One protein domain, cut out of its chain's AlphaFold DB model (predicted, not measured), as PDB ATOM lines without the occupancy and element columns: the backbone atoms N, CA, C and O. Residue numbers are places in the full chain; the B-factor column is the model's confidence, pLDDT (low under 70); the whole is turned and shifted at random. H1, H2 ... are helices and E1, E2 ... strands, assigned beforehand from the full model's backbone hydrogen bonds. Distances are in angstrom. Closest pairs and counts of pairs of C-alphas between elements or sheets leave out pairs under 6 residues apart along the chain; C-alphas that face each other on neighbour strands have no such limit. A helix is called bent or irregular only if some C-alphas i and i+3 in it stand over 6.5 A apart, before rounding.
ATOM      1  N   LYS A 281      81.858 117.168  20.506       88.19
ATOM      2  CA  LYS A 281      81.005 118.244  19.964       88.19
ATOM      3  C   LYS A 281      79.670 117.735  19.430       88.19
ATOM      4  O   LYS A 281      79.583 116.649  18.856       88.19
ATOM      5  N   ASP A 282      78.653 118.585  19.548       87.19
ATOM      6  CA  ASP A 282      77.352 118.339  18.930       87.19
ATOM      7  C   ASP A 282      77.487 118.192  17.413       87.19
ATOM      8  O   ASP A 282      78.255 118.904  16.754       87.19
ATOM      9  N   LEU A 283      76.698 117.278  16.855       87.75
ATOM     10  CA  LEU A 283      76.627 117.086  15.416       87.75
ATOM     11  C   LEU A 283      76.040 118.337  14.754       87.75
ATOM     12  O   LEU A 283      74.906 118.727  15.019       87.75
ATOM     13  N   LYS A 284      76.815 118.944  13.852       85.19
ATOM     14  CA  LYS A 284      76.380 120.066  13.013       85.19
ATOM     15  C   LYS A 284      76.439 119.685  11.538       85.19
ATOM     16  O   LYS A 284      77.280 118.879  11.116       85.19
ATOM     17  N   ALA A 285      75.549 120.283  10.754       83.56
ATOM     18  CA  ALA A 285      75.611 120.182   9.306       83.56
ATOM     19  C   ALA A 285      76.904 120.820   8.771       83.56
ATOM     20  O   ALA A 285      77.491 121.692   9.419       83.56
ATOM     21  N   ASP A 286      77.366 120.372   7.603       82.56
ATOM     22  CA  ASP A 286      78.536 120.974   6.959       82.56
ATOM     23  C   ASP A 286      78.311 122.464   6.682       82.56
ATOM     24  O   ASP A 286      77.253 122.870   6.206       82.56
ATOM     25  N   ILE A 287      79.336 123.278   6.957       76.94
ATOM     26  CA  ILE A 287      79.280 124.754   6.910       76.94
ATOM     27  C   ILE A 287      78.890 125.267   5.509       76.94
ATOM     28  O   ILE A 287      78.394 126.381   5.359       76.94
ATOM     29  N   THR A 288      79.085 124.448   4.475       78.69
ATOM     30  CA  THR A 288      78.753 124.742   3.076       78.69
ATOM     31  C   THR A 288      77.280 124.509   2.716       78.69
ATOM     32  O   THR A 288      76.877 124.881   1.617       78.69
ATOM     33  N   ILE A 289      76.477 123.889   3.590       79.00
ATOM     34  CA  ILE A 289      75.063 123.569   3.343       79.00
ATOM     35  C   ILE A 289      74.184 124.610   4.041       79.00
ATOM     36  O   ILE A 289      74.143 124.674   5.267       79.00
ATOM     37  N   THR A 290      73.452 125.415   3.270       78.62
ATOM     38  CA  THR A 290      72.570 126.479   3.787       78.62
ATOM     39  C   THR A 290      71.087 126.102   3.833       78.62
ATOM     40  O   THR A 290      70.327 126.771   4.530       78.62
ATOM     41  N   ASP A 291      70.667 125.042   3.134       81.44
ATOM     42  CA  ASP A 291      69.276 124.566   3.124       81.44
ATOM     43  C   ASP A 291      68.952 123.749   4.398       81.44
ATOM     44  O   ASP A 291      69.577 122.706   4.616       81.44
ATOM     45  N   PRO A 292      67.965 124.163   5.221       78.38
ATOM     46  CA  PRO A 292      67.586 123.471   6.456       78.38
ATOM     47  C   PRO A 292      67.191 121.993   6.289       78.38
ATOM     48  O   PRO A 292      67.464 121.181   7.176       78.38
ATOM     49  N   ALA A 293      66.564 121.614   5.170       76.38
ATOM     50  CA  ALA A 293      66.166 120.226   4.922       76.38
ATOM     51  C   ALA A 293      67.396 119.348   4.635       76.38
ATOM     52  O   ALA A 293      67.568 118.282   5.234       76.38
ATOM     53  N   LEU A 294      68.316 119.849   3.805       78.56
ATOM     54  CA  LEU A 294      69.581 119.175   3.502       78.56
ATOM     55  C   LEU A 294      70.535 119.150   4.704       78.56
ATOM     56  O   LEU A 294      71.278 118.184   4.871       78.56
ATOM     57  N   GLN A 295      70.489 120.156   5.581       81.44
ATOM     58  CA  GLN A 295      71.215 120.143   6.855       81.44
ATOM     59  C   GLN A 295      70.747 118.992   7.755       81.44
ATOM     60  O   GLN A 295      71.574 118.271   8.318       81.44
ATOM     61  N   LYS A 296      69.429 118.773   7.852       79.62
ATOM     62  CA  LYS A 296      68.848 117.679   8.643       79.62
ATOM     63  C   LYS A 296      69.250 116.304   8.098       79.62
ATOM     64  O   LYS A 296      69.614 115.427   8.880       79.62
ATOM     65  N   ILE A 297      69.243 116.135   6.775       79.38
ATOM     66  CA  ILE A 297      69.697 114.907   6.103       79.38
ATOM     67  C   ILE A 297      71.202 114.687   6.341       79.38
ATOM     68  O   ILE A 297      71.612 113.597   6.739       79.38
ATOM     69  N   ASN A 298      72.031 115.727   6.202       84.69
ATOM     70  CA  ASN A 298      73.474 115.650   6.462       84.69
ATOM     71  C   ASN A 298      73.787 115.196   7.902       84.69
ATOM     72  O   ASN A 298      74.627 114.318   8.100       84.69
ATOM     73  N   ILE A 299      73.074 115.726   8.902       84.44
ATOM     74  CA  ILE A 299      73.227 115.314  10.310       84.44
ATOM     75  C   ILE A 299      72.844 113.838  10.502       84.44
ATOM     76  O   ILE A 299      73.560 113.100  11.181       84.44
ATOM     77  N   GLN A 300      71.760 113.376   9.871       84.44
ATOM     78  CA  GLN A 300      71.320 111.977   9.944       84.44
ATOM     79  C   GLN A 300      72.320 111.000   9.311       84.44
ATOM     80  O   GLN A 300      72.527 109.913   9.851       84.44
ATOM     81  N   HIS A 301      72.993 111.388   8.221       83.44
ATOM     82  CA  HIS A 301      74.070 110.584   7.631       83.44
ATOM     83  C   HIS A 301      75.306 110.499   8.535       83.44
ATOM     84  O   HIS A 301      75.938 109.446   8.612       83.44
ATOM     85  N   LYS A 302      75.641 111.584   9.247       85.44
ATOM     86  CA  LYS A 302      76.746 111.599  10.221       85.44
ATOM     87  C   LYS A 302      76.436 110.770  11.475       85.44
ATOM     88  O   LYS A 302      77.350 110.199  12.069       85.44
ATOM     89  N   ALA A 303      75.165 110.666  11.864       88.12
ATOM     90  CA  ALA A 303      74.696 109.874  13.001       88.12
ATOM     91  C   ALA A 303      74.666 108.362  12.688       88.12
ATOM     92  O   ALA A 303      73.601 107.758  12.535       88.12
ATOM     93  N   THR A 304      75.839 107.735  12.579       89.06
ATOM     94  CA  THR A 304      75.984 106.295  12.294       89.06
ATOM     95  C   THR A 304      75.804 105.425  13.545       89.06
ATOM     96  O   THR A 304      76.019 105.876  14.668       89.06
ATOM     97  N   GLY A 305      75.431 104.150  13.366       84.56
ATOM     98  CA  GLY A 305      75.328 103.192  14.481       84.56
ATOM     99  C   GLY A 305      76.664 102.979  15.201       84.56
ATOM    100  O   GLY A 305      76.699 102.876  16.423       84.56
ATOM    101  N   GLU A 306      77.776 103.021  14.461       88.38
ATOM    102  CA  GLU A 306      79.124 102.918  15.028       88.38
ATOM    103  C   GLU A 306      79.493 104.127  15.895       88.38
ATOM    104  O   GLU A 306      80.061 103.968  16.977       88.38
ATOM    105  N   LEU A 307      79.106 105.336  15.473       90.56
ATOM    106  CA  LEU A 307      79.291 106.541  16.280       90.56
ATOM    107  C   LEU A 307      78.495 106.458  17.587       90.56
ATOM    108  O   LEU A 307      79.027 106.787  18.645       90.56
ATOM    109  N   VAL A 308      77.245 105.981  17.530       90.81
ATOM    110  CA  VAL A 308      76.427 105.772  18.732       90.81
ATOM    111  C   VAL A 308      77.073 104.745  19.661       90.81
ATOM    112  O   VAL A 308      77.205 105.039  20.846       90.81
ATOM    113  N   ARG A 309      77.535 103.590  19.152       92.81
ATOM    114  CA  ARG A 309      78.249 102.589  19.967       92.81
ATOM    115  C   ARG A 309      79.480 103.184  20.633       92.81
ATOM    116  O   ARG A 309      79.619 103.088  21.849       92.81
ATOM    117  N   THR A 310      80.322 103.854  19.846       93.00
ATOM    118  CA  THR A 310      81.558 104.480  20.327       93.00
ATOM    119  C   THR A 310      81.257 105.455  21.461       93.00
ATOM    120  O   THR A 310      81.850 105.358  22.529       93.00
ATOM    121  N   LYS A 311      80.288 106.361  21.279       92.44
ATOM    122  CA  LYS A 311      79.973 107.387  22.282       92.44
ATOM    123  C   LYS A 311      79.233 106.815  23.499       92.44
ATOM    124  O   LYS A 311      79.550 107.203  24.618       92.44
ATOM    125  N   ALA A 312      78.297 105.880  23.322       91.00
ATOM    126  CA  ALA A 312      77.558 105.259  24.426       91.00
ATOM    127  C   ALA A 312      78.441 104.347  25.298       91.00
ATOM    128  O   ALA A 312      78.255 104.304  26.514       91.00
ATOM    129  N   SER A 313      79.435 103.678  24.701       93.44
ATOM    130  CA  SER A 313      80.382 102.805  25.417       93.44
ATOM    131  C   SER A 313      81.267 103.529  26.438       93.44
ATOM    132  O   SER A 313      81.833 102.890  27.318       93.44
ATOM    133  N   LEU A 314      81.351 104.861  26.365       92.19
ATOM    134  CA  LEU A 314      82.096 105.678  27.326       92.19
ATOM    135  C   LEU A 314      81.395 105.783  28.690       92.19
ATOM    136  O   LEU A 314      82.047 106.086  29.687       92.19
ATOM    137  N   LEU A 315      80.080 105.540  28.746       89.31
ATOM    138  CA  LEU A 315      79.295 105.602  29.987       89.31
ATOM    139  C   LEU A 315      78.623 104.281  30.355       89.31
ATOM    140  O   LEU A 315      78.434 104.023  31.544       89.31
ATOM    141  N   TYR A 316      78.257 103.463  29.367       91.00
ATOM    142  CA  TYR A 316      77.469 102.251  29.572       91.00
ATOM    143  C   TYR A 316      78.242 100.981  29.221       91.00
ATOM    144  O   TYR A 316      79.033 100.949  28.282       91.00
ATOM    145  N   GLU A 317      77.937  99.896  29.936       91.62
ATOM    146  CA  GLU A 317      78.441  98.557  29.620       91.62
ATOM    147  C   GLU A 317      77.930  98.057  28.260       91.62
ATOM    148  O   GLU A 317      76.814  98.375  27.839       91.62
ATOM    149  N   THR A 318      78.702  97.185  27.605       90.50
ATOM    150  CA  THR A 318      78.420  96.662  26.256       90.50
ATOM    151  C   THR A 318      76.998  96.114  26.095       90.50
ATOM    152  O   THR A 318      76.339  96.384  25.094       90.50
ATOM    153  N   GLY A 319      76.479  95.383  27.090       89.50
ATOM    154  CA  GLY A 319      75.122  94.823  27.035       89.50
ATOM    155  C   GLY A 319      74.014  95.882  27.049       89.50
ATOM    156  O   GLY A 319      72.960  95.685  26.444       89.50
ATOM    157  N   THR A 320      74.254  97.015  27.708       91.56
ATOM    158  CA  THR A 320      73.347  98.167  27.719       91.56
ATOM    159  C   THR A 320      73.442  98.943  26.410       91.56
ATOM    160  O   THR A 320      72.411  99.293  25.838       91.56
ATOM    161  N   VAL A 321      74.658  99.136  25.884       92.44
ATOM    162  CA  VAL A 321      74.891  99.792  24.586       92.44
ATOM    163  C   VAL A 321      74.151  99.070  23.461       92.44
ATOM    164  O   VAL A 321      73.438  99.715  22.697       92.44
ATOM    165  N   GLU A 322      74.235  97.740  23.389       92.12
ATOM    166  CA  GLU A 322      73.546  96.977  22.339       92.12
ATOM    167  C   GLU A 322      72.017  97.033  22.472       92.12
ATOM    168  O   GLU A 322      71.315  97.086  21.465       92.12
ATOM    169  N   LYS A 323      71.476  97.118  23.695       90.69
ATOM    170  CA  LYS A 323      70.036  97.362  23.894       90.69
ATOM    171  C   LYS A 323      69.622  98.767  23.455       90.69
ATOM    172  O   LYS A 323      68.548  98.903  22.874       90.69
ATOM    173  N   ILE A 324      70.447  99.792  23.703       91.81
ATOM    174  CA  ILE A 324      70.212 101.164  23.219       91.81
ATOM    175  C   ILE A 324      70.235 101.177  21.689       91.81
ATOM    176  O   ILE A 324      69.276 101.637  21.076       91.81
ATOM    177  N   ILE A 325      71.260 100.595  21.061       91.81
ATOM    178  CA  ILE A 325      71.320 100.431  19.601       91.81
ATOM    179  C   ILE A 325      70.088  99.685  19.090       91.81
ATOM    180  O   ILE A 325      69.487 100.111  18.109       91.81
ATOM    181  N   GLY A 326      69.638  98.644  19.792       89.56
ATOM    182  CA  GLY A 326      68.439  97.901  19.424       89.56
ATOM    183  C   GLY A 326      67.133  98.700  19.506       89.56
ATOM    184  O   GLY A 326      66.196  98.373  18.778       89.56
ATOM    185  N   ILE A 327      67.058  99.756  20.331       89.56
ATOM    186  CA  ILE A 327      65.943 100.725  20.327       89.56
ATOM    187  C   ILE A 327      66.024 101.628  19.089       89.56
ATOM    188  O   ILE A 327      64.999 101.952  18.492       89.56
ATOM    189  N   LEU A 328      67.235 102.037  18.702       91.56
ATOM    190  CA  LEU A 328      67.455 102.970  17.594       91.56
ATOM    191  C   LEU A 328      67.332 102.298  16.222       91.56
ATOM    192  O   LEU A 328      66.835 102.919  15.288       91.56
ATOM    193  N   GLU A 329      67.775 101.046  16.099       89.19
ATOM    194  CA  GLU A 329      67.758 100.264  14.856       89.19
ATOM    195  C   GLU A 329      66.538  99.334  14.740       89.19
ATOM    196  O   GLU A 329      66.327  98.725  13.693       89.19
ATOM    197  N   GLY A 330      65.718  99.224  15.792       87.50
ATOM    198  CA  GLY A 330      64.497  98.413  15.786       87.50
ATOM    199  C   GLY A 330      64.739  96.901  15.848       87.50
ATOM    200  O   GLY A 330      63.932  96.122  15.342       87.50
ATOM    201  N   THR A 331      65.850  96.466  16.447       89.38
ATOM    202  CA  THR A 331      66.267  95.052  16.502       89.38
ATOM    203  C   THR A 331      65.968  94.371  17.841       89.38
ATOM    204  O   THR A 331      66.076  93.148  17.941       89.38
ATOM    205  N   ASN A 332      65.548  95.126  18.865       90.88
ATOM    206  CA  ASN A 332      65.169  94.560  20.161       90.88
ATOM    207  C   ASN A 332      63.956  93.631  20.045       90.88
ATOM    208  O   ASN A 332      62.955  93.956  19.409       90.88
ATOM    209  N   VAL A 333      64.037  92.484  20.714       90.44
ATOM    210  CA  VAL A 333      62.997  91.455  20.702       90.44
ATOM    211  C   VAL A 333      62.206  91.493  22.005       90.44
ATOM    212  O   VAL A 333      62.774  91.347  23.085       90.44
ATOM    213  N   PHE A 334      60.885  91.621  21.896       91.94
ATOM    214  CA  PHE A 334      59.945  91.609  23.014       91.94
ATOM    215  C   PHE A 334      59.059  90.376  22.934       91.94
ATOM    216  O   PHE A 334      58.501  90.073  21.878       91.94
ATOM    217  N   THR A 335      58.912  89.668  24.049       90.88
ATOM    218  CA  THR A 335      58.186  88.397  24.098       90.88
ATOM    219  C   THR A 335      57.142  88.421  25.207       90.88
ATOM    220  O   THR A 335      57.393  88.866  26.330       90.88
ATOM    221  N   THR A 336      55.941  87.936  24.902       91.88
ATOM    222  CA  THR A 336      54.860  87.800  25.875       91.88
ATOM    223  C   THR A 336      53.956  86.619  25.544       91.88
ATOM    224  O   THR A 336      53.949  86.089  24.435       91.88
ATOM    225  N   ASN A 337      53.158  86.224  26.520       88.69
ATOM    226  CA  ASN A 337      52.167  85.173  26.392       88.69
ATOM    227  C   ASN A 337      50.981  85.724  25.579       88.69
ATOM    228  O   ASN A 337      50.550  86.861  25.788       88.69
ATOM    229  N   GLY A 338      50.417  84.917  24.698       85.06
ATOM    230  CA  GLY A 338      49.213  85.171  23.918       85.06
ATOM    231  C   GLY A 338      48.263  83.966  23.969       85.06
ATOM    232  O   GLY A 338      48.555  82.971  24.632       85.06
ATOM    233  N   PRO A 339      47.104  84.042  23.295       83.19
ATOM    234  CA  PRO A 339      46.210  82.895  23.135       83.19
ATOM    235  C   PRO A 339      46.939  81.737  22.437       83.19
ATOM    236  O   PRO A 339      47.795  81.987  21.595       83.19
ATOM    237  N   GLN A 340      46.620  80.484  22.774       84.44
ATOM    238  CA  GLN A 340      47.163  79.284  22.114       84.44
ATOM    239  C   GLN A 340      46.312  78.878  20.903       84.44
ATOM    240  O   GLN A 340      45.109  79.141  20.883       84.44
ATOM    241  N   ASN A 341      46.922  78.188  19.933       83.12
ATOM    242  CA  ASN A 341      46.252  77.626  18.750       83.12
ATOM    243  C   ASN A 341      45.501  78.657  17.882       83.12
ATOM    244  O   ASN A 341      44.451  78.358  17.316       83.12
ATOM    245  N   LEU A 342      46.029  79.880  17.778       82.38
ATOM    246  CA  LEU A 342      45.510  80.903  16.873       82.38
ATOM    247  C   LEU A 342      46.036  80.653  15.450       82.38
ATOM    248  O   LEU A 342      47.242  80.741  15.222       82.38
ATOM    249  N   ASP A 343      45.161  80.390  14.481       77.88
ATOM    250  CA  ASP A 343      45.562  80.277  13.075       77.88
ATOM    251  C   ASP A 343      45.241  81.574  12.321       77.88
ATOM    252  O   ASP A 343      44.084  81.977  12.193       77.88
ATOM    253  N   PHE A 344      46.278  82.235  11.808       81.75
ATOM    254  CA  PHE A 344      46.163  83.394  10.925       81.75
ATOM    255  C   PHE A 344      47.310  83.399   9.913       81.75
ATOM    256  O   PHE A 344      48.384  82.849  10.156       81.75
ATOM    257  N   THR A 345      47.092  84.032   8.762       76.38
ATOM    258  CA  THR A 345      48.131  84.250   7.750       76.38
ATOM    259  C   THR A 345      48.179  85.731   7.405       76.38
ATOM    260  O   THR A 345      47.152  86.352   7.144       76.38
ATOM    261  N   LEU A 346      49.375  86.317   7.458       80.06
ATOM    262  CA  LEU A 346      49.593  87.707   7.064       80.06
ATOM    263  C   LEU A 346      49.907  87.776   5.561       80.06
ATOM    264  O   LEU A 346      50.711  86.959   5.091       80.06
ATOM    265  N   PRO A 347      49.324  88.735   4.815       76.56
ATOM    266  CA  PRO A 347      49.659  88.966   3.411       76.56
ATOM    267  C   PRO A 347      51.162  89.190   3.223       76.56
ATOM    268  O   PRO A 347      51.799  89.822   4.065       76.56
ATOM    269  N   ASP A 348      51.727  88.745   2.098       72.62
ATOM    270  CA  ASP A 348      53.144  88.989   1.770       72.62
ATOM    271  C   ASP A 348      53.477  90.484   1.621       72.62
ATOM    272  O   ASP A 348      54.633  90.881   1.719       72.62
ATOM    273  N   THR A 349      52.456  91.325   1.441       69.69
ATOM    274  CA  THR A 349      52.559  92.788   1.402       69.69
ATOM    275  C   THR A 349      52.539  93.454   2.784       69.69
ATOM    276  O   THR A 349      52.721  94.666   2.868       69.69
ATOM    277  N   SER A 350      52.309  92.711   3.876       77.38
ATOM    278  CA  SER A 350      52.262  93.262   5.238       77.38
ATOM    279  C   SER A 350      53.664  93.385   5.835       77.38
ATOM    280  O   SER A 350      54.373  92.392   6.004       77.38
ATOM    281  N   THR A 351      54.044  94.599   6.239       78.06
ATOM    282  CA  THR A 351      55.315  94.860   6.935       78.06
ATOM    283  C   THR A 351      55.353  94.233   8.335       78.06
ATOM    284  O   THR A 351      56.418  93.815   8.792       78.06
ATOM    285  N   LEU A 352      54.185  94.032   8.968       83.75
ATOM    286  CA  LEU A 352      54.044  93.360  10.265       83.75
ATOM    287  C   LEU A 352      54.567  91.913  10.239       83.75
ATOM    288  O   LEU A 352      55.089  91.435  11.246       83.75
ATOM    289  N   LYS A 353      54.492  91.229   9.088       83.19
ATOM    290  CA  LYS A 353      54.972  89.846   8.913       83.19
ATOM    291  C   LYS A 353      56.467  89.688   9.219       83.19
ATOM    292  O   LYS A 353      56.884  88.623   9.663       83.19
ATOM    293  N   ASN A 354      57.258  90.745   9.028       81.81
ATOM    294  CA  ASN A 354      58.700  90.727   9.288       81.81
ATOM    295  C   ASN A 354      59.046  90.943  10.770       81.81
ATOM    296  O   ASN A 354      60.141  90.582  11.199       81.81
ATOM    297  N   LYS A 355      58.122  91.507  11.560       85.81
ATOM    298  CA  LYS A 355      58.339  91.854  12.973       85.81
ATOM    299  C   LYS A 355      57.644  90.914  13.950       85.81
ATOM    300  O   LYS A 355      58.152  90.722  15.053       85.81
ATOM    301  N   LEU A 356      56.500  90.343  13.565       88.44
ATOM    302  CA  LEU A 356      55.686  89.460  14.397       88.44
ATOM    303  C   LEU A 356      56.038  87.986  14.156       88.44
ATOM    304  O   LEU A 356      55.807  87.448  13.076       88.44
ATOM    305  N   LYS A 357      56.512  87.308  15.202       88.56
ATOM    306  CA  LYS A 357      56.595  85.845  15.279       88.56
ATOM    307  C   LYS A 357      55.609  85.346  16.327       88.56
ATOM    308  O   LYS A 357      55.556  85.875  17.432       88.56
ATOM    309  N   TYR A 358      54.831  84.327  15.987       87.75
ATOM    310  CA  TYR A 358      53.863  83.728  16.901       87.75
ATOM    311  C   TYR A 358      54.039  82.211  16.937       87.75
ATOM    312  O   TYR A 358      53.935  81.539  15.910       87.75
ATOM    313  N   ASP A 359      54.325  81.680  18.126       86.38
ATOM    314  CA  ASP A 359      54.359  80.243  18.383       86.38
ATOM    315  C   ASP A 359      52.965  79.782  18.811       86.38
ATOM    316  O   ASP A 359      52.515  80.038  19.932       86.38
ATOM    317  N   LYS A 360      52.289  79.071  17.906       82.19
ATOM    318  CA  LYS A 360      50.934  78.556  18.121       82.19
ATOM    319  C   LYS A 360      50.835  77.463  19.188       82.19
ATOM    320  O   LYS A 360      49.779  77.345  19.806       82.19
ATOM    321  N   ALA A 361      51.898  76.681  19.404       81.44
ATOM    322  CA  ALA A 361      51.902  75.558  20.341       81.44
ATOM    323  C   ALA A 361      52.083  76.036  21.785       81.44
ATOM    324  O   ALA A 361      51.447  75.516  22.698       81.44
ATOM    325  N   GLN A 362      52.931  77.046  21.981       81.94
ATOM    326  CA  GLN A 362      53.199  77.625  23.299       81.94
ATOM    327  C   GLN A 362      52.324  78.851  23.603       81.94
ATOM    328  O   GLN A 362      52.184  79.232  24.764       81.94
ATOM    329  N   GLY A 363      51.700  79.460  22.588       85.88
ATOM    330  CA  GLY A 363      50.970  80.720  22.730       85.88
ATOM    331  C   GLY A 363      51.925  81.868  23.044       85.88
ATOM    332  O   GLY A 363      51.674  82.637  23.964       85.88
ATOM    333  N   ILE A 364      53.049  81.964  22.336       88.50
ATOM    334  CA  ILE A 364      54.057  83.007  22.564       88.50
ATOM    335  C   ILE A 364      54.020  83.997  21.404       88.50
ATOM    336  O   ILE A 364      54.177  83.616  20.247       88.50
ATOM    337  N   VAL A 365      53.830  85.273  21.726       89.88
ATOM    338  CA  VAL A 365      53.932  86.400  20.799       89.88
ATOM    339  C   VAL A 365      55.304  87.030  20.964       89.88
ATOM    340  O   VAL A 365      55.695  87.406  22.069       89.88
ATOM    341  N   GLN A 366      56.013  87.187  19.855       91.44
ATOM    342  CA  GLN A 366      57.288  87.872  19.782       91.44
ATOM    343  C   GLN A 366      57.198  89.005  18.754       91.44
ATOM    344  O   GLN A 366      56.872  88.766  17.593       91.44
ATOM    345  N   ILE A 367      57.510  90.228  19.175       91.75
ATOM    346  CA  ILE A 367      57.607  91.403  18.303       91.75
ATOM    347  C   ILE A 367      59.057  91.886  18.302       91.75
ATOM    348  O   ILE A 367      59.676  92.001  19.358       91.75
ATOM    349  N   THR A 368      59.596  92.152  17.115       90.00
ATOM    350  CA  THR A 368      60.921  92.762  16.931       90.00
ATOM    351  C   THR A 368      60.748  94.245  16.599       90.00
ATOM    352  O   THR A 368      60.039  94.572  15.647       90.00
ATOM    353  N   GLY A 369      61.362  95.128  17.389       87.81
ATOM    354  CA  GLY A 369      61.227  96.585  17.276       87.81
ATOM    355  C   GLY A 369      59.883  97.134  17.773       87.81
ATOM    356  O   GLY A 369      59.080  96.423  18.379       87.81
ATOM    357  N   ILE A 370      59.644  98.420  17.524       89.62
ATOM    358  CA  ILE A 370      58.404  99.154  17.796       89.62
ATOM    359  C   ILE A 370      57.507  99.070  16.552       89.62
ATOM    360  O   ILE A 370      57.960  99.254  15.416       89.62
ATOM    361  N   LEU A 371      56.222  98.765  16.741       88.00
ATOM    362  CA  LEU A 371      55.258  98.725  15.639       88.00
ATOM    363  C   LEU A 371      54.868 100.145  15.211       88.00
ATOM    364  O   LEU A 371      54.646 101.014  16.049       88.00
ATOM    365  N   THR A 372      54.751 100.381  13.903       88.19
ATOM    366  CA  THR A 372      54.140 101.621  13.386       88.19
ATOM    367  C   THR A 372      52.643 101.654  13.692       88.19
ATOM    368  O   THR A 372      52.028 100.611  13.910       88.19
ATOM    369  N   GLU A 373      52.011 102.830  13.653       84.56
ATOM    370  CA  GLU A 373      50.554 102.938  13.852       84.56
ATOM    371  C   GLU A 373      49.776 102.024  12.893       84.56
ATOM    372  O   GLU A 373      48.837 101.336  13.299       84.56
ATOM    373  N   SER A 374      50.227 101.945  11.638       84.12
ATOM    374  CA  SER A 374      49.641 101.068  10.624       84.12
ATOM    375  C   SER A 374      49.786  99.578  10.969       84.12
ATOM    376  O   SER A 374      48.828  98.816  10.841       84.12
ATOM    377  N   GLU A 375      50.945  99.161  11.485       87.06
ATOM    378  CA  GLU A 375      51.215  97.787  11.917       87.06
ATOM    379  C   GLU A 375      50.454  97.429  13.194       87.06
ATOM    380  O   GLU A 375      49.952  96.315  13.313       87.06
ATOM    381  N   SER A 376      50.301  98.371  14.124       84.94
ATOM    382  CA  SER A 376      49.493  98.207  15.333       84.94
ATOM    383  C   SER A 376      48.009  98.045  15.001       84.94
ATOM    384  O   SER A 376      47.325  97.222  15.612       84.94
ATOM    385  N   ILE A 377      47.497  98.776  14.004       85.00
ATOM    386  CA  ILE A 377      46.134  98.582  13.483       85.00
ATOM    387  C   ILE A 377      46.006  97.197  12.837       85.00
ATOM    388  O   ILE A 377      45.051  96.477  13.133       85.00
ATOM    389  N   GLN A 378      46.985  96.783  12.023       84.31
ATOM    390  CA  GLN A 378      47.015  95.438  11.433       84.31
ATOM    391  C   GLN A 378      47.061  94.344  12.509       84.31
ATOM    392  O   GLN A 378      46.306  93.380  12.422       84.31
ATOM    393  N   TYR A 379      47.863  94.513  13.562       86.25
ATOM    394  CA  TYR A 379      47.964  93.573  14.679       86.25
ATOM    395  C   TYR A 379      46.623  93.404  15.402       86.25
ATOM    396  O   TYR A 379      46.202  92.281  15.693       86.25
ATOM    397  N   LYS A 380      45.926  94.517  15.666       85.81
ATOM    398  CA  LYS A 380      44.595  94.525  16.294       85.81
ATOM    399  C   LYS A 380      43.524  93.894  15.393       85.81
ATOM    400  O   LYS A 380      42.566  93.329  15.910       85.81
ATOM    401  N   ALA A 381      43.699  93.948  14.071       84.50
ATOM    402  CA  ALA A 381      42.794  93.336  13.100       84.50
ATOM    403  C   ALA A 381      42.966  91.808  12.958       84.50
ATOM    404  O   ALA A 381      42.039  91.153  12.487       84.50
ATOM    405  N   ILE A 382      44.103  91.230  13.385       84.81
ATOM    406  CA  ILE A 382      44.350  89.771  13.339       84.81
ATOM    407  C   ILE A 382      43.335  89.014  14.201       84.81
ATOM    408  O   ILE A 382      42.817  87.975  13.791       84.81
ATOM    409  N   ASN A 383      43.063  89.504  15.415       80.50
ATOM    410  CA  ASN A 383      42.125  88.863  16.324       80.50
ATOM    411  C   ASN A 383      41.549  89.855  17.347       80.50
ATOM    412  O   ASN A 383      42.289  90.609  17.975       80.50
ATOM    413  N   SER A 384      40.232  89.814  17.559       78.81
ATOM    414  CA  SER A 384      39.513  90.695  18.492       78.81
ATOM    415  C   SER A 384      39.456  90.176  19.937       78.81
ATOM    416  O   SER A 384      38.832  90.810  20.791       78.81
ATOM    417  N   SER A 385      40.087  89.035  20.242       81.75
ATOM    418  CA  SER A 385      40.131  88.492  21.602       81.75
ATOM    419  C   SER A 385      40.861  89.430  22.561       81.75
ATOM    420  O   SER A 385      41.900  90.023  22.255       81.75
ATOM    421  N   THR A 386      40.321  89.535  23.774       81.88
ATOM    422  CA  THR A 386      40.873  90.399  24.822       81.88
ATOM    423  C   THR A 386      42.300  90.006  25.197       81.88
ATOM    424  O   THR A 386      43.107  90.883  25.492       81.88
ATOM    425  N   ASP A 387      42.654  88.721  25.136       81.56
ATOM    426  CA  ASP A 387      43.996  88.242  25.478       81.56
ATOM    427  C   ASP A 387      45.035  88.481  24.368       81.56
ATOM    428  O   ASP A 387      46.201  88.735  24.688       81.56
ATOM    429  N   TRP A 388      44.629  88.509  23.090       87.12
ATOM    430  CA  TRP A 388      45.481  88.966  21.983       87.12
ATOM    431  C   TRP A 388      45.742  90.472  22.071       87.12
ATOM    432  O   TRP A 388      46.892  90.904  22.020       87.12
ATOM    433  N   LEU A 389      44.713  91.283  22.318       85.94
ATOM    434  CA  LEU A 389      44.886  92.731  22.489       85.94
ATOM    435  C   LEU A 389      45.744  93.067  23.722       85.94
ATOM    436  O   LEU A 389      46.639  93.905  23.639       85.94
ATOM    437  N   LYS A 390      45.559  92.349  24.842       87.00
ATOM    438  CA  LYS A 390      46.427  92.477  26.028       87.00
ATOM    439  C   LYS A 390      47.883  92.108  25.741       87.00
ATOM    440  O   LYS A 390      48.759  92.649  26.409       87.00
ATOM    441  N   SER A 391      48.163  91.196  24.803       88.19
ATOM    442  CA  SER A 391      49.544  90.844  24.436       88.19
ATOM    443  C   SER A 391      50.277  92.027  23.790       88.19
ATOM    444  O   SER A 391      51.399  92.325  24.193       88.19
ATOM    445  N   LEU A 392      49.606  92.785  22.915       87.69
ATOM    446  CA  LEU A 392      50.155  94.022  22.351       87.69
ATOM    447  C   LEU A 392      50.409  95.060  23.448       87.69
ATOM    448  O   LEU A 392      51.523  95.551  23.573       87.69
ATOM    449  N   THR A 393      49.424  95.304  24.319       88.31
ATOM    450  CA  THR A 393      49.585  96.244  25.441       88.31
ATOM    451  C   THR A 393      50.705  95.830  26.404       88.31
ATOM    452  O   THR A 393      51.368  96.682  26.990       88.31
ATOM    453  N   ARG A 394      50.943  94.524  26.607       90.69
ATOM    454  CA  ARG A 394      52.082  94.038  27.404       90.69
ATOM    455  C   ARG A 394      53.415  94.330  26.719       90.69
ATOM    456  O   ARG A 394      54.344  94.719  27.417       90.69
ATOM    457  N   ILE A 395      53.504  94.160  25.400       90.44
ATOM    458  CA  ILE A 395      54.714  94.477  24.631       90.44
ATOM    459  C   ILE A 395      54.978  95.987  24.620       90.44
ATOM    460  O   ILE A 395      56.096  96.385  24.923       90.44
ATOM    461  N   GLU A 396      53.958  96.822  24.397       88.88
ATOM    462  CA  GLU A 396      54.070  98.289  24.490       88.88
ATOM    463  C   GLU A 396      54.587  98.710  25.881       88.88
ATOM    464  O   GLU A 396      55.542  99.473  25.997       88.88
ATOM    465  N   LYS A 397      54.060  98.109  26.960       90.75
ATOM    466  CA  LYS A 397      54.576  98.338  28.323       90.75
ATOM    467  C   LYS A 397      56.016  97.855  28.526       90.75
ATOM    468  O   LYS A 397      56.742  98.474  29.299       90.75
ATOM    469  N   GLN A 398      56.426  96.748  27.902       90.88
ATOM    470  CA  GLN A 398      57.817  96.273  27.957       90.88
ATOM    471  C   GLN A 398      58.761  97.230  27.216       90.88
ATOM    472  O   GLN A 398      59.846  97.506  27.722       90.88
ATOM    473  N   GLN A 399      58.339  97.760  26.066       89.38
ATOM    474  CA  GLN A 399      59.072  98.764  25.292       89.38
ATOM    475  C   GLN A 399      59.241 100.061  26.088       89.38
ATOM    476  O   GLN A 399      60.364 100.533  26.248       89.38
ATOM    477  N   ASP A 400      58.156 100.580  26.673       88.88
ATOM    478  CA  ASP A 400      58.194 101.770  27.529       88.88
ATOM    479  C   ASP A 400      59.055 101.563  28.777       88.88
ATOM    480  O   ASP A 400      59.796 102.457  29.182       88.88
ATOM    481  N   LYS A 401      58.970 100.381  29.402       91.00
ATOM    482  CA  LYS A 401      59.801 100.035  30.558       91.00
ATOM    483  C   LYS A 401      61.281 100.027  30.180       91.00
ATOM    484  O   LYS A 401      62.067 100.647  30.887       91.00
ATOM    485  N   LEU A 402      61.645  99.380  29.071       89.81
ATOM    486  CA  LEU A 402      63.028  99.339  28.592       89.81
ATOM    487  C   LEU A 402      63.538 100.742  28.240       89.81
ATOM    488  O   LEU A 402      64.652 101.096  28.609       89.81
ATOM    489  N   PHE A 403      62.719 101.563  27.573       90.31
ATOM    490  CA  PHE A 403      63.067 102.954  27.281       90.31
ATOM    491  C   PHE A 403      63.334 103.744  28.568       90.31
ATOM    492  O   PHE A 403      64.361 104.411  28.673       90.31
ATOM    493  N   LYS A 404      62.451 103.630  29.571       88.25
ATOM    494  CA  LYS A 404      62.631 104.296  30.868       88.25
ATOM    495  C   LYS A 404      63.898 103.826  31.577       88.25
ATOM    496  O   LYS A 404      64.697 104.660  31.971       88.25
ATOM    497  N   GLU A 405      64.109 102.518  31.687       88.44
ATOM    498  CA  GLU A 405      65.288 101.951  32.358       88.44
ATOM    499  C   GLU A 405      66.610 102.403  31.727       88.44
ATOM    500  O   GLU A 405      67.589 102.593  32.444       88.44
ATOM    501  N   LEU A 406      66.650 102.565  30.401       88.75
ATOM    502  CA  LEU A 406      67.885 102.882  29.689       88.75
ATOM    503  C   LEU A 406      68.126 104.380  29.502       88.75
ATOM    504  O   LEU A 406      69.276 104.810  29.528       88.75
ATOM    505  N   LEU A 407      67.071 105.163  29.264       88.62
ATOM    506  CA  LEU A 407      67.203 106.530  28.760       88.62
ATOM    507  C   LEU A 407      66.563 107.595  29.653       88.62
ATOM    508  O   LEU A 407      66.940 108.754  29.502       88.62
ATOM    509  N   SER A 408      65.674 107.276  30.608       84.94
ATOM    510  CA  SER A 408      65.029 108.334  31.417       84.94
ATOM    511  C   SER A 408      66.051 109.174  32.184       84.94
ATOM    512  O   SER A 408      65.964 110.396  32.178       84.94
ATOM    513  N   GLY A 409      67.089 108.534  32.733       84.44
ATOM    514  CA  GLY A 409      68.179 109.229  33.419       84.44
ATOM    515  C   GLY A 409      68.972 110.187  32.521       84.44
ATOM    516  O   GLY A 409      69.451 111.204  33.013       84.44
ATOM    517  N   VAL A 410      69.076 109.912  31.214       87.88
ATOM    518  CA  VAL A 410      69.708 110.827  30.245       87.88
ATOM    519  C   VAL A 410      68.840 112.072  30.077       87.88
ATOM    520  O   VAL A 410      69.338 113.186  30.191       87.88
ATOM    521  N   PHE A 411      67.535 111.889  29.865       87.88
ATOM    522  CA  PHE A 411      66.585 112.990  29.671       87.88
ATOM    523  C   PHE A 411      66.410 113.855  30.930       87.88
ATOM    524  O   PHE A 411      66.346 115.082  30.832       87.88
ATOM    525  N   GLU A 412      66.371 113.240  32.113       85.56
ATOM    526  CA  GLU A 412      66.227 113.945  33.393       85.56
ATOM    527  C   GLU A 412      67.461 114.797  33.726       85.56
ATOM    528  O   GLU A 412      67.328 115.934  34.180       85.56
ATOM    529  N   ASN A 413      68.670 114.278  33.476       82.06
ATOM    530  CA  ASN A 413      69.917 114.917  33.907       82.06
ATOM    531  C   ASN A 413      70.552 115.854  32.871       82.06
ATOM    532  O   ASN A 413      71.494 116.587  33.214       82.06
ATOM    533  N   GLU A 414      70.068 115.849  31.631       84.69
ATOM    534  CA  GLU A 414      70.455 116.826  30.617       84.69
ATOM    535  C   GLU A 414      69.843 118.202  30.966       84.69
ATOM    536  O   GLU A 414      68.643 118.319  31.229       84.69
ATOM    537  N   LYS A 415      70.685 119.242  31.024       79.06
ATOM    538  CA  LYS A 415      70.309 120.596  31.472       79.06
ATOM    539  C   LYS A 415      70.345 121.663  30.370       79.06
ATOM    540  O   LYS A 415      69.900 122.779  30.618       79.06
ATOM    541  N   THR A 416      70.911 121.372  29.202       80.38
ATOM    542  CA  THR A 416      71.058 122.327  28.093       80.38
ATOM    543  C   THR A 416      69.816 122.424  27.209       80.38
ATOM    544  O   THR A 416      69.637 123.448  26.550       80.38
ATOM    545  N   LYS A 417      68.939 121.411  27.215       84.38
ATOM    546  CA  LYS A 417      67.681 121.386  26.456       84.38
ATOM    547  C   LYS A 417      66.464 121.708  27.317       84.38
ATOM    548  O   LYS A 417      66.362 121.305  28.475       84.38
ATOM    549  N   THR A 418      65.504 122.402  26.718       87.50
ATOM    550  CA  THR A 418      64.191 122.690  27.307       87.50
ATOM    551  C   THR A 418      63.313 121.438  27.367       87.50
ATOM    552  O   THR A 418      63.453 120.521  26.558       87.50
ATOM    553  N   GLU A 419      62.336 121.410  28.279       84.44
ATOM    554  CA  GLU A 419      61.377 120.294  28.385       84.44
ATOM    555  C   GLU A 419      60.589 120.052  27.084       84.44
ATOM    556  O   GLU A 419      60.237 118.917  26.762       84.44
ATOM    557  N   VAL A 420      60.370 121.103  26.283       86.31
ATOM    558  CA  VAL A 420      59.724 120.993  24.965       86.31
ATOM    559  C   VAL A 420      60.620 120.240  23.978       86.31
ATOM    560  O   VAL A 420      60.152 119.324  23.306       86.31
ATOM    561  N   GLU A 421      61.909 120.580  23.916       86.81
ATOM    562  CA  GLU A 421      62.881 119.892  23.052       86.81
ATOM    563  C   GLU A 421      63.075 118.435  23.482       86.81
ATOM    564  O   GLU A 421      63.116 117.540  22.641       86.81
ATOM    565  N   LYS A 422      63.131 118.175  24.793       87.50
ATOM    566  CA  LYS A 422      63.201 116.815  25.344       87.50
ATOM    567  C   LYS A 422      61.988 115.979  24.941       87.50
ATOM    568  O   LYS A 422      62.163 114.867  24.453       87.50
ATOM    569  N   THR A 423      60.780 116.534  25.062       87.44
ATOM    570  CA  THR A 423      59.539 115.848  24.658       87.44
ATOM    571  C   THR A 423      59.556 115.506  23.164       87.44
ATOM    572  O   THR A 423      59.259 114.376  22.788       87.44
ATOM    573  N   GLN A 424      59.986 116.439  22.306       88.06
ATOM    574  CA  GLN A 424      60.096 116.205  20.859       88.06
ATOM    575  C   GLN A 424      61.110 115.104  20.513       88.06
ATOM    576  O   GLN A 424      60.859 114.269  19.644       88.06
ATOM    577  N   LEU A 425      62.261 115.079  21.191       89.31
ATOM    578  CA  LEU A 425      63.274 114.040  20.996       89.31
ATOM    579  C   LEU A 425      62.780 112.672  21.484       89.31
ATOM    580  O   LEU A 425      63.008 111.663  20.816       89.31
ATOM    581  N   GLU A 426      62.063 112.630  22.607       89.25
ATOM    582  CA  GLU A 426      61.444 111.410  23.127       89.25
ATOM    583  C   GLU A 426      60.385 110.850  22.162       89.25
ATOM    584  O   GLU A 426      60.381 109.645  21.892       89.25
ATOM    585  N   GLU A 427      59.545 111.710  21.575       89.19
ATOM    586  CA  GLU A 427      58.579 111.322  20.538       89.19
ATOM    587  C   GLU A 427      59.276 110.689  19.325       89.19
ATOM    588  O   GLU A 427      58.845 109.635  18.853       89.19
ATOM    589  N   ILE A 428      60.393 111.266  18.859       87.81
ATOM    590  CA  ILE A 428      61.177 110.721  17.736       87.81
ATOM    591  C   ILE A 428      61.749 109.336  18.071       87.81
ATOM    592  O   ILE A 428      61.705 108.427  17.237       87.81
ATOM    593  N   LEU A 429      62.272 109.144  19.285       88.94
ATOM    594  CA  LEU A 429      62.838 107.858  19.712       88.94
ATOM    595  C   LEU A 429      61.776 106.758  19.854       88.94
ATOM    596  O   LEU A 429      62.079 105.585  19.623       88.94
ATOM    597  N   LYS A 430      60.532 107.135  20.170       88.31
ATOM    598  CA  LYS A 430      59.382 106.229  20.305       88.31
ATOM    599  C   LYS A 430      58.636 105.941  19.000       88.31
ATOM    600  O   LYS A 430      57.719 105.123  19.007       88.31
ATOM    601  N   LEU A 431      59.028 106.552  17.877       88.00
ATOM    602  CA  LEU A 431      58.427 106.265  16.569       88.00
ATOM    603  C   LEU A 431      58.490 104.765  16.235       88.00
ATOM    604  O   LEU A 431      59.486 104.095  16.511       88.00
ATOM    605  N   GLY A 432      57.442 104.241  15.598       84.81
ATOM    606  CA  GLY A 432      57.431 102.860  15.111       84.81
ATOM    607  C   GLY A 432      58.491 102.626  14.036       84.81
ATOM    608  O   GLY A 432      58.724 103.492  13.199       84.81
ATOM    609  N   ASP A 433      59.142 101.466  14.056       87.06
ATOM    610  CA  ASP A 433      60.328 101.230  13.234       87.06
ATOM    611  C   ASP A 433      59.993 101.012  11.754       87.06
ATOM    612  O   ASP A 433      59.091 100.252  11.415       87.06
ATOM    613  N   ILE A 434      60.739 101.626  10.842       83.75
ATOM    614  CA  ILE A 434      60.636 101.366   9.401       83.75
ATOM    615  C   ILE A 434      62.009 100.893   8.938       83.75
ATOM    616  O   ILE A 434      62.994 101.606   9.129       83.75
ATOM    617  N   ILE A 435      62.057  99.678   8.379       78.69
ATOM    618  CA  ILE A 435      63.282  99.023   7.909       78.69
ATOM    619  C   ILE A 435      63.059  98.561   6.467       78.69
ATOM    620  O   ILE A 435      62.386  97.560   6.212       78.69
ATOM    621  N   ILE A 436      63.619  99.309   5.523       76.81
ATOM    622  CA  ILE A 436      63.601  99.039   4.089       76.81
ATOM    623  C   ILE A 436      65.048  99.015   3.607       76.81
ATOM    624  O   ILE A 436      65.872  99.846   3.993       76.81
ATOM    625  N   THR A 437      65.369  98.024   2.782       73.69
ATOM    626  CA  THR A 437      66.707  97.870   2.217       73.69
ATOM    627  C   THR A 437      66.993  99.019   1.239       73.69
ATOM    628  O   THR A 437      66.126  99.402   0.456       73.69
ATOM    629  N   LEU A 438      68.195  99.602   1.318       67.00
ATOM    630  CA  LEU A 438      68.570 100.829   0.589       67.00
ATOM    631  C   LEU A 438      68.424 100.711  -0.941       67.00
ATOM    632  O   LEU A 438      68.192 101.708  -1.611       67.00
ATOM    633  N   ASP A 439      68.501  99.497  -1.488       66.88
ATOM    634  CA  ASP A 439      68.292  99.155  -2.904       66.88
ATOM    635  C   ASP A 439      66.837  99.316  -3.382       66.88
ATOM    636  O   ASP A 439      66.579  99.315  -4.585       66.88
ATOM    637  N   LYS A 440      65.882  99.443  -2.454       67.62
ATOM    638  CA  LYS A 440      64.451  99.625  -2.742       67.62
ATOM    639  C   LYS A 440      63.986 101.077  -2.638       67.62
ATOM    640  O   LYS A 440      62.809 101.335  -2.885       67.62
ATOM    641  N   ILE A 441      64.873 102.001  -2.270       68.94
ATOM    642  CA  ILE A 441      64.592 103.440  -2.220       68.94
ATOM    643  C   ILE A 441      65.026 104.047  -3.566       68.94
ATOM    644  O   ILE A 441      66.182 103.865  -3.952       68.94
ATOM    645  N   PRO A 442      64.136 104.723  -4.316       67.50
ATOM    646  CA  PRO A 442      64.503 105.370  -5.574       67.50
ATOM    647  C   PRO A 442      65.618 106.411  -5.385       67.50
ATOM    648  O   PRO A 442      65.615 107.177  -4.422       67.50
ATOM    649  N   GLU A 443      66.574 106.450  -6.317       58.56
ATOM    650  CA  GLU A 443      67.721 107.363  -6.269       58.56
ATOM    651  C   GLU A 443      67.241 108.831  -6.302       58.56
ATOM    652  O   GLU A 443      66.689 109.290  -7.303       58.56
ATOM    653  N   GLY A 444      67.414 109.555  -5.190       62.03
ATOM    654  CA  GLY A 444      66.984 110.953  -5.022       62.03
ATOM    655  C   GLY A 444      65.780 111.182  -4.094       62.03
ATOM    656  O   GLY A 444      65.462 112.340  -3.827       62.03
ATOM    657  N   GLU A 445      65.131 110.133  -3.578       65.44
ATOM    658  CA  GLU A 445      64.071 110.251  -2.562       65.44
ATOM    659  C   GLU A 445      64.627 110.239  -1.123       65.44
ATOM    660  O   GLU A 445      65.707 109.708  -0.858       65.44
ATOM    661  N   GLU A 446      63.901 110.853  -0.178       65.62
ATOM    662  CA  GLU A 446      64.296 110.884   1.238       65.62
ATOM    663  C   GLU A 446      64.320 109.475   1.852       65.62
ATOM    664  O   GLU A 446      63.412 108.671   1.642       65.62
ATOM    665  N   ASP A 447      65.326 109.199   2.689       71.50
ATOM    666  CA  ASP A 447      65.383 107.958   3.462       71.50
ATOM    667  C   ASP A 447      64.213 107.899   4.464       71.50
ATOM    668  O   ASP A 447      64.146 108.635   5.457       71.50
ATOM    669  N   ILE A 448      63.259 107.011   4.180       76.50
ATOM    670  CA  ILE A 448      62.071 106.782   5.008       76.50
ATOM    671  C   ILE A 448      62.338 105.865   6.209       76.50
ATOM    672  O   ILE A 448      61.449 105.700   7.047       76.50
ATOM    673  N   ASN A 449      63.543 105.294   6.336       83.81
ATOM    674  CA  ASN A 449      63.914 104.516   7.513       83.81
ATOM    675  C   ASN A 449      63.907 105.390   8.774       83.81
ATOM    676  O   ASN A 449      64.330 106.549   8.782       83.81
ATOM    677  N   THR A 450      63.454 104.823   9.889       86.25
ATOM    678  CA  THR A 450      63.404 105.554  11.166       86.25
ATOM    679  C   THR A 450      64.746 105.590  11.886       86.25
ATOM    680  O   THR A 450      65.000 106.532  12.638       86.25
ATOM    681  N   ALA A 451      65.631 104.619  11.642       85.56
ATOM    682  CA  ALA A 451      66.901 104.497  12.358       85.56
ATOM    683  C   ALA A 451      67.818 105.736  12.237       85.56
ATOM    684  O   ALA A 451      68.304 106.201  13.270       85.56
ATOM    685  N   PRO A 452      68.029 106.359  11.057       87.00
ATOM    686  CA  PRO A 452      68.822 107.591  10.956       87.00
ATOM    687  C   PRO A 452      68.248 108.752  11.784       87.00
ATOM    688  O   PRO A 452      68.999 109.455  12.462       87.00
ATOM    689  N   LYS A 453      66.916 108.912  11.795       87.75
ATOM    690  CA  LYS A 453      66.207 109.936  12.586       87.75
ATOM    691  C   LYS A 453      66.365 109.684  14.088       87.75
ATOM    692  O   LYS A 453      66.681 110.611  14.828       87.75
ATOM    693  N   LYS A 454      66.219 108.427  14.524       90.31
ATOM    694  CA  LYS A 454      66.401 108.014  15.923       90.31
ATOM    695  C   LYS A 454      67.843 108.184  16.402       90.31
ATOM    696  O   LYS A 454      68.053 108.718  17.485       90.31
ATOM    697  N   ARG A 455      68.846 107.790  15.606       92.19
ATOM    698  CA  ARG A 455      70.270 107.966  15.955       92.19
ATOM    699  C   ARG A 455      70.647 109.440  16.090       92.19
ATOM    700  O   ARG A 455      71.336 109.793  17.043       92.19
ATOM    701  N   ALA A 456      70.176 110.291  15.177       89.50
ATOM    702  CA  ALA A 456      70.391 111.732  15.265       89.50
ATOM    703  C   ALA A 456      69.749 112.319  16.533       89.50
ATOM    704  O   ALA A 456      70.438 112.998  17.287       89.50
ATOM    705  N   ALA A 457      68.485 111.979  16.817       89.69
ATOM    706  CA  ALA A 457      67.785 112.431  18.022       89.69
ATOM    707  C   ALA A 457      68.453 111.941  19.321       89.69
ATOM    708  O   ALA A 457      68.600 112.709  20.268       89.69
ATOM    709  N   PHE A 458      68.917 110.685  19.357       92.69
ATOM    710  CA  PHE A 458      69.664 110.149  20.495       92.69
ATOM    711  C   PHE A 458      70.968 110.915  20.721       92.69
ATOM    712  O   PHE A 458      71.234 111.331  21.840       92.69
ATOM    713  N   LEU A 459      71.774 111.141  19.681       91.94
ATOM    714  CA  LEU A 459      73.028 111.888  19.821       91.94
ATOM    715  C   LEU A 459      72.790 113.353  20.207       91.94
ATOM    716  O   LEU A 459      73.612 113.926  20.915       91.94
ATOM    717  N   GLU A 460      71.663 113.939  19.803       90.81
ATOM    718  CA  GLU A 460      71.296 115.309  20.161       90.81
ATOM    719  C   GLU A 460      71.047 115.490  21.667       90.81
ATOM    720  O   GLU A 460      71.421 116.520  22.224       90.81
ATOM    721  N   ILE A 461      70.442 114.501  22.338       91.31
ATOM    722  CA  ILE A 461      70.260 114.510  23.801       91.31
ATOM    723  C   ILE A 461      71.480 113.933  24.536       91.31
ATOM    724  O   ILE A 461      71.859 114.411  25.604       91.31
ATOM    725  N   PHE A 462      72.131 112.920  23.960       91.62
ATOM    726  CA  PHE A 462      73.175 112.153  24.629       91.62
ATOM    727  C   PHE A 462      74.546 112.831  24.601       91.62
ATOM    728  O   PHE A 462      75.268 112.708  25.578       91.62
ATOM    729  N   LEU A 463      74.938 113.550  23.541       90.94
ATOM    730  CA  LEU A 463      76.263 114.191  23.485       90.94
ATOM    731  C   LEU A 463      76.445 115.304  24.541       90.94
ATOM    732  O   LEU A 463      77.487 115.297  25.201       90.94
ATOM    733  N   PRO A 464      75.471 116.209  24.779       89.75
ATOM    734  CA  PRO A 464      75.545 117.160  25.893       89.75
ATOM    735  C   PRO A 464      75.611 116.477  27.263       89.75
ATOM    736  O   PRO A 464      76.452 116.831  28.090       89.75
ATOM    737  N   TYR A 465      74.780 115.451  27.479       90.81
ATOM    738  CA  TYR A 465      74.800 114.640  28.697       90.81
ATOM    739  C   TYR A 465      76.156 113.938  28.894       90.81
ATOM    740  O   TYR A 465      76.747 114.017  29.968       90.81
ATOM    741  N   LEU A 466      76.700 113.334  27.835       91.00
ATOM    742  CA  LEU A 466      77.993 112.656  27.827       91.00
ATOM    743  C   LEU A 466      79.129 113.604  28.217       91.00
ATOM    744  O   LEU A 466      79.932 113.261  29.079       91.00
ATOM    745  N   ARG A 467      79.187 114.802  27.619       90.56
ATOM    746  CA  ARG A 467      80.201 115.812  27.966       90.56
ATOM    747  C   ARG A 467      80.136 116.195  29.437       90.56
ATOM    748  O   ARG A 467      81.183 116.309  30.070       90.56
ATOM    749  N   LYS A 468      78.929 116.369  29.982       88.81
ATOM    750  CA  LYS A 468      78.712 116.694  31.397       88.81
ATOM    751  C   LYS A 468      79.215 115.576  32.316       88.81
ATOM    752  O   LYS A 468      79.997 115.856  33.215       88.81
ATOM    753  N   GLU A 469      78.839 114.323  32.066       90.50
ATOM    754  CA  GLU A 469      79.275 113.176  32.884       90.50
ATOM    755  C   GLU A 469      80.789 112.921  32.790       90.50
ATOM    756  O   GLU A 469      81.441 112.657  33.801       90.50
ATOM    757  N   LEU A 470      81.376 113.039  31.592       91.38
ATOM    758  CA  LEU A 470      82.825 112.911  31.405       91.38
ATOM    759  C   LEU A 470      83.587 114.056  32.077       91.38
ATOM    760  O   LEU A 470      84.592 113.798  32.733       91.38
ATOM    761  N   SER A 471      83.098 115.296  31.960       91.00
ATOM    762  CA  SER A 471      83.673 116.459  32.658       91.00
ATOM    763  C   SER A 471      83.638 116.255  34.171       91.00
ATOM    764  O   SER A 471      84.647 116.470  34.838       91.00
ATOM    765  N   TYR A 472      82.505 115.775  34.696       91.56
ATOM    766  CA  TYR A 472      82.328 115.487  36.115       91.56
ATOM    767  C   TYR A 472      83.354 114.468  36.610       91.56
ATOM    768  O   TYR A 472      84.155 114.778  37.492       91.56
ATOM    769  N   ARG A 473      83.401 113.280  35.988       91.75
ATOM    770  CA  ARG A 473      84.364 112.220  36.334       91.75
ATOM    771  C   ARG A 473      85.806 112.707  36.220       91.75
ATOM    772  O   ARG A 473      86.587 112.502  37.140       91.75
ATOM    773  N   PHE A 474      86.138 113.422  35.144       93.12
ATOM    774  CA  PHE A 474      87.481 113.952  34.928       93.12
ATOM    775  C   PHE A 474      87.914 114.918  36.038       93.12
ATOM    776  O   PHE A 474      89.042 114.821  36.526       93.12
ATOM    777  N   VAL A 475      87.035 115.829  36.469       92.06
ATOM    778  CA  VAL A 475      87.322 116.741  37.587       92.06
ATOM    779  C   VAL A 475      87.527 115.950  38.878       92.06
ATOM    780  O   VAL A 475      88.550 116.139  39.536       92.06
TER     781      VAL A 475
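What this domain is: This is residues 281 to 475 of the 1259 residues of the protein "Neuraminidase domain-containing protein" of Pseudobacteroides cellulosolvens ATCC 35603 = DSM 2933 (UniProt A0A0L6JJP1). Two lobes are joined by one long helix, H6: at one end a small sheet of three strands with H6 slantwise over one face, at the other a cluster of mostly crossed helices, with H1, H2, H3, H7 and residues 410 to 413 of H6 packed round the long H8. H4 and H5 pack on each other in the sheet's lobe. The printed part has 195 residues, with eight named helices and three named strands in the order H1 H2 H3 E1 H4 E2 E3 H5 H6 H7 H8; the class is mostly helix, and the sheet runs E1 E3 E2, all antiparallel. It is compact, with a radius of gyration of the C-alphas of 18.8 A and spans of 58 by 43 by 29 A.

Where its parts are: Find C-alpha 292 at (67.586, 123.471, 6.456); from there H1 runs to 302, 15.5 A. Next come H2, residues 305 to 312, H3, 318 to 329, 16.0 A, and strand E1, 333 to 337, 13.8 A. After them look for H4, 351 to 354, E2, 356 to 359, E3, 364 to 368, and H5, 373 to 382. H6, 386 to 413, starts at (40.873, 90.399, 24.822) and spans 39.1 A; it is irregular, C-alphas 406 and 409 being 7.4 A apart, with a kink of 50 degrees near 407. H7 is 419 to 429; H8, 450 to 475, spans 37.4 A and ends at (87.322, 116.741, 37.587).

How they stand to each other: Begin at H8, which touches H7, closest C-alphas Leu 429 and Lys 454 at 5.2 A, at a steep tilt of 53 degrees, opposite ways. H8 touches H1 at Gln 300 and Pro 452, 5.1 A, H2 at Val 308 and Leu 459, 7.1 A, H3 at Glu 329 and Ala 451, 5.0 A, and H6 at Val 410 and Tyr 465, 6.5 A. H2 and H3 form a helical hairpin. H6 is on the sheet in two layers, a helix on one face, at a height over the sheet of 8.4 A; H4 only grazes the sheet. H4 touches H5, closest C-alphas Leu 352 and Glu 375, 5.5 A. Between E1 and E3, N 334 and O 367 are 2.8 A apart; in the hairpin E2 and E3, N 357 and O 366 are 2.8 A apart. Every O i to N i+4 pair is within hydrogen-bond range in H1, H2, H3, H5 and H7, against 22 of 24 in H6 and 20 of 22 in H8; H4 is too short for such a pair.

The domain as a whole: The C-alphas of Asp 343 and Val 475, the two farthest apart, are 60.6 A apart. The printed part has no cut. The links E1 to H4 and H7 to H8 are long. Look at the B-factor column: pLDDT is under 70 at residue 349 and residues 438 to 446.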